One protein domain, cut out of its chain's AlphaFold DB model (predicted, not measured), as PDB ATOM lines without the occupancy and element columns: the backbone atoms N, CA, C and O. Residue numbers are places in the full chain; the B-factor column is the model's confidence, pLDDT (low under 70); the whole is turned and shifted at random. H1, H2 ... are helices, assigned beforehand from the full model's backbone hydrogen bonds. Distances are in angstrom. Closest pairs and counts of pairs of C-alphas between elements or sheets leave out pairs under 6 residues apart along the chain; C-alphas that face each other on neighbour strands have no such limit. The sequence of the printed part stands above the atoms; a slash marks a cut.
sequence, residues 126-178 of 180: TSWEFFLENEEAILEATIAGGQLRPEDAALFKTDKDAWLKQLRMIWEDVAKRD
ATOM      1  N   THR A 126     161.523 170.146 252.325       63.53
ATOM      2  CA  THR A 126     160.456 170.047 253.331       63.53
ATOM      3  C   THR A 126     160.445 171.275 254.240       63.53
ATOM      4  O   THR A 126     161.403 171.555 254.966       63.53
ATOM      5  N   SER A 127     159.353 172.038 254.186       74.00
ATOM      6  CA  SER A 127     159.229 173.280 254.944       74.00
ATOM      7  C   SER A 127     159.125 173.009 256.448       74.00
ATOM      8  O   SER A 127     158.735 171.925 256.888       74.00
ATOM      9  N   TRP A 128     159.480 174.003 257.261       78.38
ATOM     10  CA  TRP A 128     159.360 173.913 258.718       78.38
ATOM     11  C   TRP A 128     157.929 173.549 259.157       78.38
ATOM     12  O   TRP A 128     157.734 172.810 260.120       78.38
ATOM     13  N   GLU A 129     156.931 174.012 258.409       79.25
ATOM     14  CA  GLU A 129     155.516 173.721 258.627       79.25
ATOM     15  C   GLU A 129     155.208 172.227 258.497       79.25
ATOM     16  O   GLU A 129     154.453 171.701 259.305       79.25
ATOM     17  N   PHE A 130     155.848 171.507 257.573       81.00
ATOM     18  CA  PHE A 130     155.661 170.060 257.462       81.00
ATOM     19  C   PHE A 130     156.193 169.319 258.693       81.00
ATOM     20  O   PHE A 130     155.568 168.365 259.157       81.00
ATOM     21  N   PHE A 131     157.328 169.754 259.250       80.50
ATOM     22  CA  PHE A 131     157.855 169.174 260.488       80.50
ATOM     23  C   PHE A 131     156.892 169.417 261.651       80.50
ATOM     24  O   PHE A 131     156.625 168.492 262.410       80.50
ATOM     25  N   LEU A 132     156.324 170.623 261.752       82.75
ATOM     26  CA  LEU A 132     155.304 170.946 262.754       82.75
ATOM     27  C   LEU A 132     154.030 170.108 262.592       82.75
ATOM     28  O   LEU A 132     153.513 169.587 263.577       82.75
ATOM     29  N   GLU A 133     153.535 169.948 261.365       82.25
ATOM     30  CA  GLU A 133     152.335 169.155 261.067       82.25
ATOM     31  C   GLU A 133     152.523 167.660 261.361       82.25
ATOM     32  O   GLU A 133     151.556 166.966 261.669       82.25
ATOM     33  N   ASN A 134     153.764 167.171 261.300       83.25
ATOM     34  CA  ASN A 134     154.108 165.765 261.507       83.25
ATOM     35  C   ASN A 134     154.894 165.523 262.805       83.25
ATOM     36  O   ASN A 134     155.494 164.458 262.964       83.25
ATOM     37  N   GLU A 135     154.892 166.473 263.747       82.75
ATOM     38  CA  GLU A 135     155.759 166.436 264.931       82.75
ATOM     39  C   GLU A 135     155.592 165.148 265.757       82.75
ATOM     40  O   GLU A 135     156.578 164.605 266.254       82.75
ATOM     41  N   GLU A 136     154.365 164.632 265.877       83.00
ATOM     42  CA  GLU A 136     154.060 163.424 266.653       83.00
ATOM     43  C   GLU A 136     154.547 162.159 265.941       83.00
ATOM     44  O   GLU A 136     155.130 161.272 266.564       83.00
ATOM     45  N   ALA A 137     154.361 162.089 264.619       80.56
ATOM     46  CA  ALA A 137     154.826 160.967 263.812       80.56
ATOM     47  C   ALA A 137     156.360 160.908 263.777       80.56
ATOM     48  O   ALA A 137     156.945 159.829 263.876       80.56
ATOM     49  N   ILE A 138     157.010 162.072 263.697       81.81
ATOM     50  CA  ILE A 138     158.468 162.188 263.767       81.81
ATOM     51  C   ILE A 138     158.956 161.763 265.157       81.81
ATOM     52  O   ILE A 138     159.921 161.005 265.246       81.81
ATOM     53  N   LEU A 139     158.283 162.176 266.236       82.06
ATOM     54  CA  LEU A 139     158.643 161.767 267.596       82.06
ATOM     55  C   LEU A 139     158.567 160.244 267.764       82.06
ATOM     56  O   LEU A 139     159.532 159.628 268.214       82.06
ATOM     57  N   GLU A 140     157.458 159.626 267.361       79.75
ATOM     58  CA  GLU A 140     157.271 158.174 267.463       79.75
ATOM     59  C   GLU A 140     158.277 157.402 266.598       79.75
ATOM     60  O   GLU A 140     158.862 156.426 267.069       79.75
ATOM     61  N   ALA A 141     158.571 157.872 265.382       79.00
ATOM     62  CA  ALA A 141     159.615 157.283 264.546       79.00
ATOM     63  C   ALA A 141     161.009 157.402 265.188       79.00
ATOM     64  O   ALA A 141     161.786 156.447 265.157       79.00
ATOM     65  N   THR A 142     161.313 158.537 265.825       76.69
ATOM     66  CA  THR A 142     162.603 158.773 266.497       76.69
ATOM     67  C   THR A 142     162.766 157.867 267.727       76.69
ATOM     68  O   THR A 142     163.853 157.346 267.991       76.69
ATOM     69  N   ILE A 143     161.675 157.628 268.463       78.62
ATOM     70  CA  ILE A 143     161.641 156.699 269.601       78.62
ATOM     71  C   ILE A 143     161.780 155.251 269.119       78.62
ATOM     72  O   ILE A 143     162.611 154.512 269.646       78.62
ATOM     73  N   ALA A 144     161.014 154.849 268.101       75.75
ATOM     74  CA  ALA A 144     161.063 153.501 267.534       75.75
ATOM     75  C   ALA A 144     162.428 153.180 266.903       75.75
ATOM     76  O   ALA A 144     162.905 152.051 267.001       75.75
ATOM     77  N   GLY A 145     163.080 154.181 266.307       73.25
ATOM     78  CA  GLY A 145     164.428 154.075 265.755       73.25
ATOM     79  C   GLY A 145     165.539 153.993 266.808       73.25
ATOM     80  O   GLY A 145     166.700 153.843 266.436       73.25
ATOM     81  N   GLY A 146     165.222 154.116 268.104       75.94
ATOM     82  CA  GLY A 146     166.210 154.068 269.189       75.94
ATOM     83  C   GLY A 146     167.196 155.240 269.183       75.94
ATOM     84  O   GLY A 146     168.264 155.151 269.786       75.94
ATOM     85  N   GLN A 147     166.860 156.336 268.495       73.19
ATOM     86  CA  GLN A 147     167.729 157.507 268.345       73.19
ATOM     87  C   GLN A 147     167.686 158.440 269.566       73.19
ATOM     88  O   GLN A 147     168.500 159.355 269.678       73.19
ATOM     89  N   LEU A 148     166.751 158.200 270.489       76.44
ATOM     90  CA  LEU A 148     166.603 158.928 271.745       76.44
ATOM     91  C   LEU A 148     166.887 158.020 272.935       76.44
ATOM     92  O   LEU A 148     166.522 156.843 272.950       76.44
ATOM     93  N   ARG A 149     167.480 158.600 273.982       78.75
ATOM     94  CA  ARG A 149     167.553 157.934 275.285       78.75
ATOM     95  C   ARG A 149     166.138 157.832 275.872       78.75
ATOM     96  O   ARG A 149     165.334 158.739 275.653       78.75
ATOM     97  N   PRO A 150     165.827 156.792 276.667       76.94
ATOM     98  CA  PRO A 150     164.497 156.623 277.263       76.94
ATOM     99  C   PRO A 150     164.033 157.830 278.094       76.94
ATOM    100  O   PRO A 150     162.852 158.165 278.099       76.94
ATOM    101  N   GLU A 151     164.974 158.500 278.763       79.75
ATOM    102  CA  GLU A 151     164.736 159.709 279.560       79.75
ATOM    103  C   GLU A 151     164.300 160.896 278.685       79.75
ATOM    104  O   GLU A 151     163.331 161.581 279.005       79.75
ATOM    105  N   ASP A 152     164.957 161.081 277.536       77.69
ATOM    106  CA  ASP A 152     164.635 162.136 276.570       77.69
ATOM    107  C   ASP A 152     163.312 161.825 275.845       77.69
ATOM    108  O   ASP A 152     162.491 162.712 275.632       77.69
ATOM    109  N   ALA A 153     163.046 160.551 275.535       78.56
ATOM    110  CA  ALA A 153     161.779 160.112 274.950       78.56
ATOM    111  C   ALA A 153     160.580 160.383 275.880       78.56
ATOM    112  O   ALA A 153     159.527 160.832 275.426       78.56
ATOM    113  N   ALA A 154     160.735 160.136 277.185       84.25
ATOM    114  CA  ALA A 154     159.709 160.440 278.181       84.25
ATOM    115  C   ALA A 154     159.506 161.955 278.357       84.25
ATOM    116  O   ALA A 154     158.365 162.416 278.476       84.25
ATOM    117  N   LEU A 155     160.596 162.731 278.320       84.31
ATOM    118  CA  LEU A 155     160.546 164.191 278.357       84.31
ATOM    119  C   LEU A 155     159.798 164.747 277.140       84.31
ATOM    120  O   LEU A 155     158.852 165.505 277.306       84.31
ATOM    121  N   PHE A 156     160.136 164.319 275.925       84.94
ATOM    122  CA  PHE A 156     159.519 164.843 274.700       84.94
ATOM    123  C   PHE A 156     158.061 164.415 274.503       84.94
ATOM    124  O   PHE A 156     157.310 165.106 273.823       84.94
ATOM    125  N   LYS A 157     157.617 163.331 275.153       83.25
ATOM    126  CA  LYS A 157     156.192 162.957 275.216       83.25
ATOM    127  C   LYS A 157     155.354 163.860 276.120       83.25
ATOM    128  O   LYS A 157     154.134 163.878 275.988       83.25
ATOM    129  N   THR A 158     155.979 164.551 277.070       86.38
ATOM    130  CA  THR A 158     155.278 165.328 278.107       86.38
ATOM    131  C   THR A 158     155.524 166.830 277.999       86.38
ATOM    132  O   THR A 158     154.645 167.614 278.351       86.38
ATOM    133  N   ASP A 159     156.674 167.235 277.463       88.81
ATOM    134  CA  ASP A 159     157.067 168.617 277.226       88.81
ATOM    135  C   ASP A 159     157.169 168.892 275.720       88.81
ATOM    136  O   ASP A 159     158.168 168.604 275.050       88.81
ATOM    137  N   LYS A 160     156.093 169.482 275.196       84.12
ATOM    138  CA  LYS A 160     155.962 169.839 273.785       84.12
ATOM    139  C   LYS A 160     156.947 170.933 273.364       84.12
ATOM    140  O   LYS A 160     157.453 170.895 272.247       84.12
ATOM    141  N   ASP A 161     157.282 171.867 274.252       87.56
ATOM    142  CA  ASP A 161     158.239 172.935 273.947       87.56
ATOM    143  C   ASP A 161     159.671 172.389 273.862       87.56
ATOM    144  O   ASP A 161     160.470 172.842 273.035       87.56
ATOM    145  N   ALA A 162     160.004 171.398 274.695       85.50
ATOM    146  CA  ALA A 162     161.263 170.670 274.593       85.50
ATOM    147  C   ALA A 162     161.351 169.885 273.275       85.50
ATOM    148  O   ALA A 162     162.388 169.932 272.608       85.50
ATOM    149  N   TRP A 163     160.257 169.237 272.860       88.62
ATOM    150  CA  TRP A 163     160.207 168.529 271.582       88.62
ATOM    151  C   TRP A 163     160.356 169.470 270.384       88.62
ATOM    152  O   TRP A 163     161.196 169.228 269.523       88.62
ATOM    153  N   LEU A 164     159.634 170.593 270.356       85.94
ATOM    154  CA  LEU A 164     159.708 171.565 269.261       85.94
ATOM    155  C   LEU A 164     161.117 172.144 269.069       85.94
ATOM    156  O   LEU A 164     161.549 172.362 267.935       85.94
ATOM    157  N   LYS A 165     161.869 172.356 270.157       87.88
ATOM    158  CA  LYS A 165     163.281 172.772 270.081       87.88
ATOM    159  C   LYS A 165     164.156 171.696 269.447       87.88
ATOM    160  O   LYS A 165     164.996 172.013 268.607       87.88
ATOM    161  N   GLN A 166     163.949 170.437 269.825       82.88
ATOM    162  CA  GLN A 166     164.675 169.311 269.247       82.88
ATOM    163  C   GLN A 166     164.328 169.128 267.765       82.88
ATOM    164  O   GLN A 166     165.219 168.999 266.929       82.88
ATOM    165  N   LEU A 167     163.043 169.205 267.431       85.69
ATOM    166  CA  LEU A 167     162.524 169.117 266.073       85.69
ATOM    167  C   LEU A 167     163.080 170.229 265.178       85.69
ATOM    168  O   LEU A 167     163.442 169.977 264.031       85.69
ATOM    169  N   ARG A 168     163.222 171.448 265.717       83.50
ATOM    170  CA  ARG A 168     163.862 172.566 265.018       83.50
ATOM    171  C   ARG A 168     165.324 172.286 264.702       83.50
ATOM    172  O   ARG A 168     165.752 172.574 263.591       83.50
ATOM    173  N   MET A 169     166.075 171.709 265.640       83.38
ATOM    174  CA  MET A 169     167.464 171.317 265.383       83.38
ATOM    175  C   MET A 169     167.557 170.227 264.313       83.38
ATOM    176  O   MET A 169     168.399 170.336 263.433       83.38
ATOM    177  N   ILE A 170     166.665 169.230 264.341       82.25
ATOM    178  CA  ILE A 170     166.599 168.180 263.311       82.25
ATOM    179  C   ILE A 170     166.318 168.801 261.935       82.25
ATOM    180  O   ILE A 170     167.008 168.485 260.971       82.25
ATOM    181  N   TRP A 171     165.346 169.713 261.846       82.69
ATOM    182  CA  TRP A 171     165.031 170.410 260.600       82.69
ATOM    183  C   TRP A 171     166.208 171.247 260.092       82.69
ATOM    184  O   TRP A 171     166.535 171.182 258.911       82.69
ATOM    185  N   GLU A 172     166.885 171.997 260.965       81.00
ATOM    186  CA  GLU A 172     168.060 172.780 260.571       81.00
ATOM    187  C   GLU A 172     169.225 171.903 260.102       81.00
ATOM    188  O   GLU A 172     169.939 172.305 259.189       81.00
ATOM    189  N   ASP A 173     169.415 170.721 260.689       75.31
ATOM    190  CA  ASP A 173     170.440 169.762 260.259       75.31
ATOM    191  C   ASP A 173     170.120 169.155 258.888       75.31
ATOM    192  O   ASP A 173     171.025 168.935 258.079       75.31
ATOM    193  N   VAL A 174     168.836 168.912 258.610       70.31
ATOM    194  CA  VAL A 174     168.363 168.483 257.288       70.31
ATOM    195  C   VAL A 174     168.549 169.614 256.271       70.31
ATOM    196  O   VAL A 174     169.133 169.381 255.219       70.31
ATOM    197  N   ALA A 175     168.149 170.842 256.612       69.50
ATOM    198  CA  ALA A 175     168.176 171.996 255.713       69.50
ATOM    199  C   ALA A 175     169.591 172.543 255.432       69.50
ATOM    200  O   ALA A 175     169.896 172.921 254.306       69.50
ATOM    201  N   LYS A 176     170.495 172.584 256.424       64.00
ATOM    202  CA  LYS A 176     171.879 173.080 256.238       64.00
ATOM    203  C   LYS A 176     172.754 172.130 255.418       64.00
ATOM    204  O   LYS A 176     173.803 172.537 254.929       64.00
ATOM    205  N   ARG A 177     172.355 170.865 255.269       52.34
ATOM    206  CA  ARG A 177     173.082 169.862 254.473       52.34
ATOM    207  C   ARG A 177     172.739 169.887 252.980       52.34
ATOM    208  O   ARG A 177     173.279 169.065 252.241       52.34
ATOM    209  N   ASP A 178     171.901 170.827 252.545       47.16
ATOM    210  CA  ASP A 178     171.673 171.119 251.125       47.16
ATOM    211  C   ASP A 178     172.706 172.099 250.532       47.16
ATOM    212  O   ASP A 178     172.765 172.253 249.313       47.16
TER     213      ASP A 178
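What this domain is: This is residues 126 to 178 of the 180 residues of the protein "Hypothetical protein" of Skeletonema marinoi (UniProt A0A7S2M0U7). What shape do the helices make? The longest helix, H4, and H3 make one L-shaped corner, and H1 and H2 make another laid over it, H1 over part of H4 and H2 facing H3. What is it made of? The printed part has 53 residues with four named helices, in the order H1, H2, H3, H4, and no named strand; the class is all helix. How large is it? It is compact, with a radius of gyration of the C-alphas of 10.9 A, but elongated, spanning 31 by 18 by 16 A.

How they stand to each other: What touches the longest helix? H4, residues 160 to 176, touches H1, residues 128 to 133, with its residues 164 to 171 alone; the closest C-alphas, of Trp 128 and Trp 171, are 6.9 A apart, at a steep tilt of 42 degrees, opposite ways. H3, residues 150 to 158, touches H4 only at the corner, at its residues 162 to 163 alone; the closest C-alphas, of Phe 156 and Trp 163, are 4.9 A apart, and the steep tilt of 69.7 degrees is only just short of about perpendicular. Where is H2? H2, residues 135 to 144, is close to but not clearly touching H3, opposite ways at a shallow tilt of 20 degrees, the closest C-alphas being those of Ile 143 and Ala 153, 6.3 A apart. Are the helix backbones complete? In H1, H2, H3 and H4 every O i to N i+4 pair is within hydrogen-bond range.

Where its parts are: Where does H4 run? It runs 23.9 A from C-alpha 160 at (155.962, 169.839, 273.785) to C-alpha 176 at (171.879, 173.080, 256.238). How long are the others? H1, from C-alpha 128 at (159.360, 173.913, 258.718), measures 8.8 A, H2 14.2 A and H3 12.7 A.

The domain as a whole: What are the extremes? The two C-alphas farthest apart, of Thr 158 and Asp 178, are 32.1 A apart. Are there cuts or long links? The printed part has no cut, and its three links are tight. Where is confidence low? Residue 126 and residues 175 to 178 are under 70.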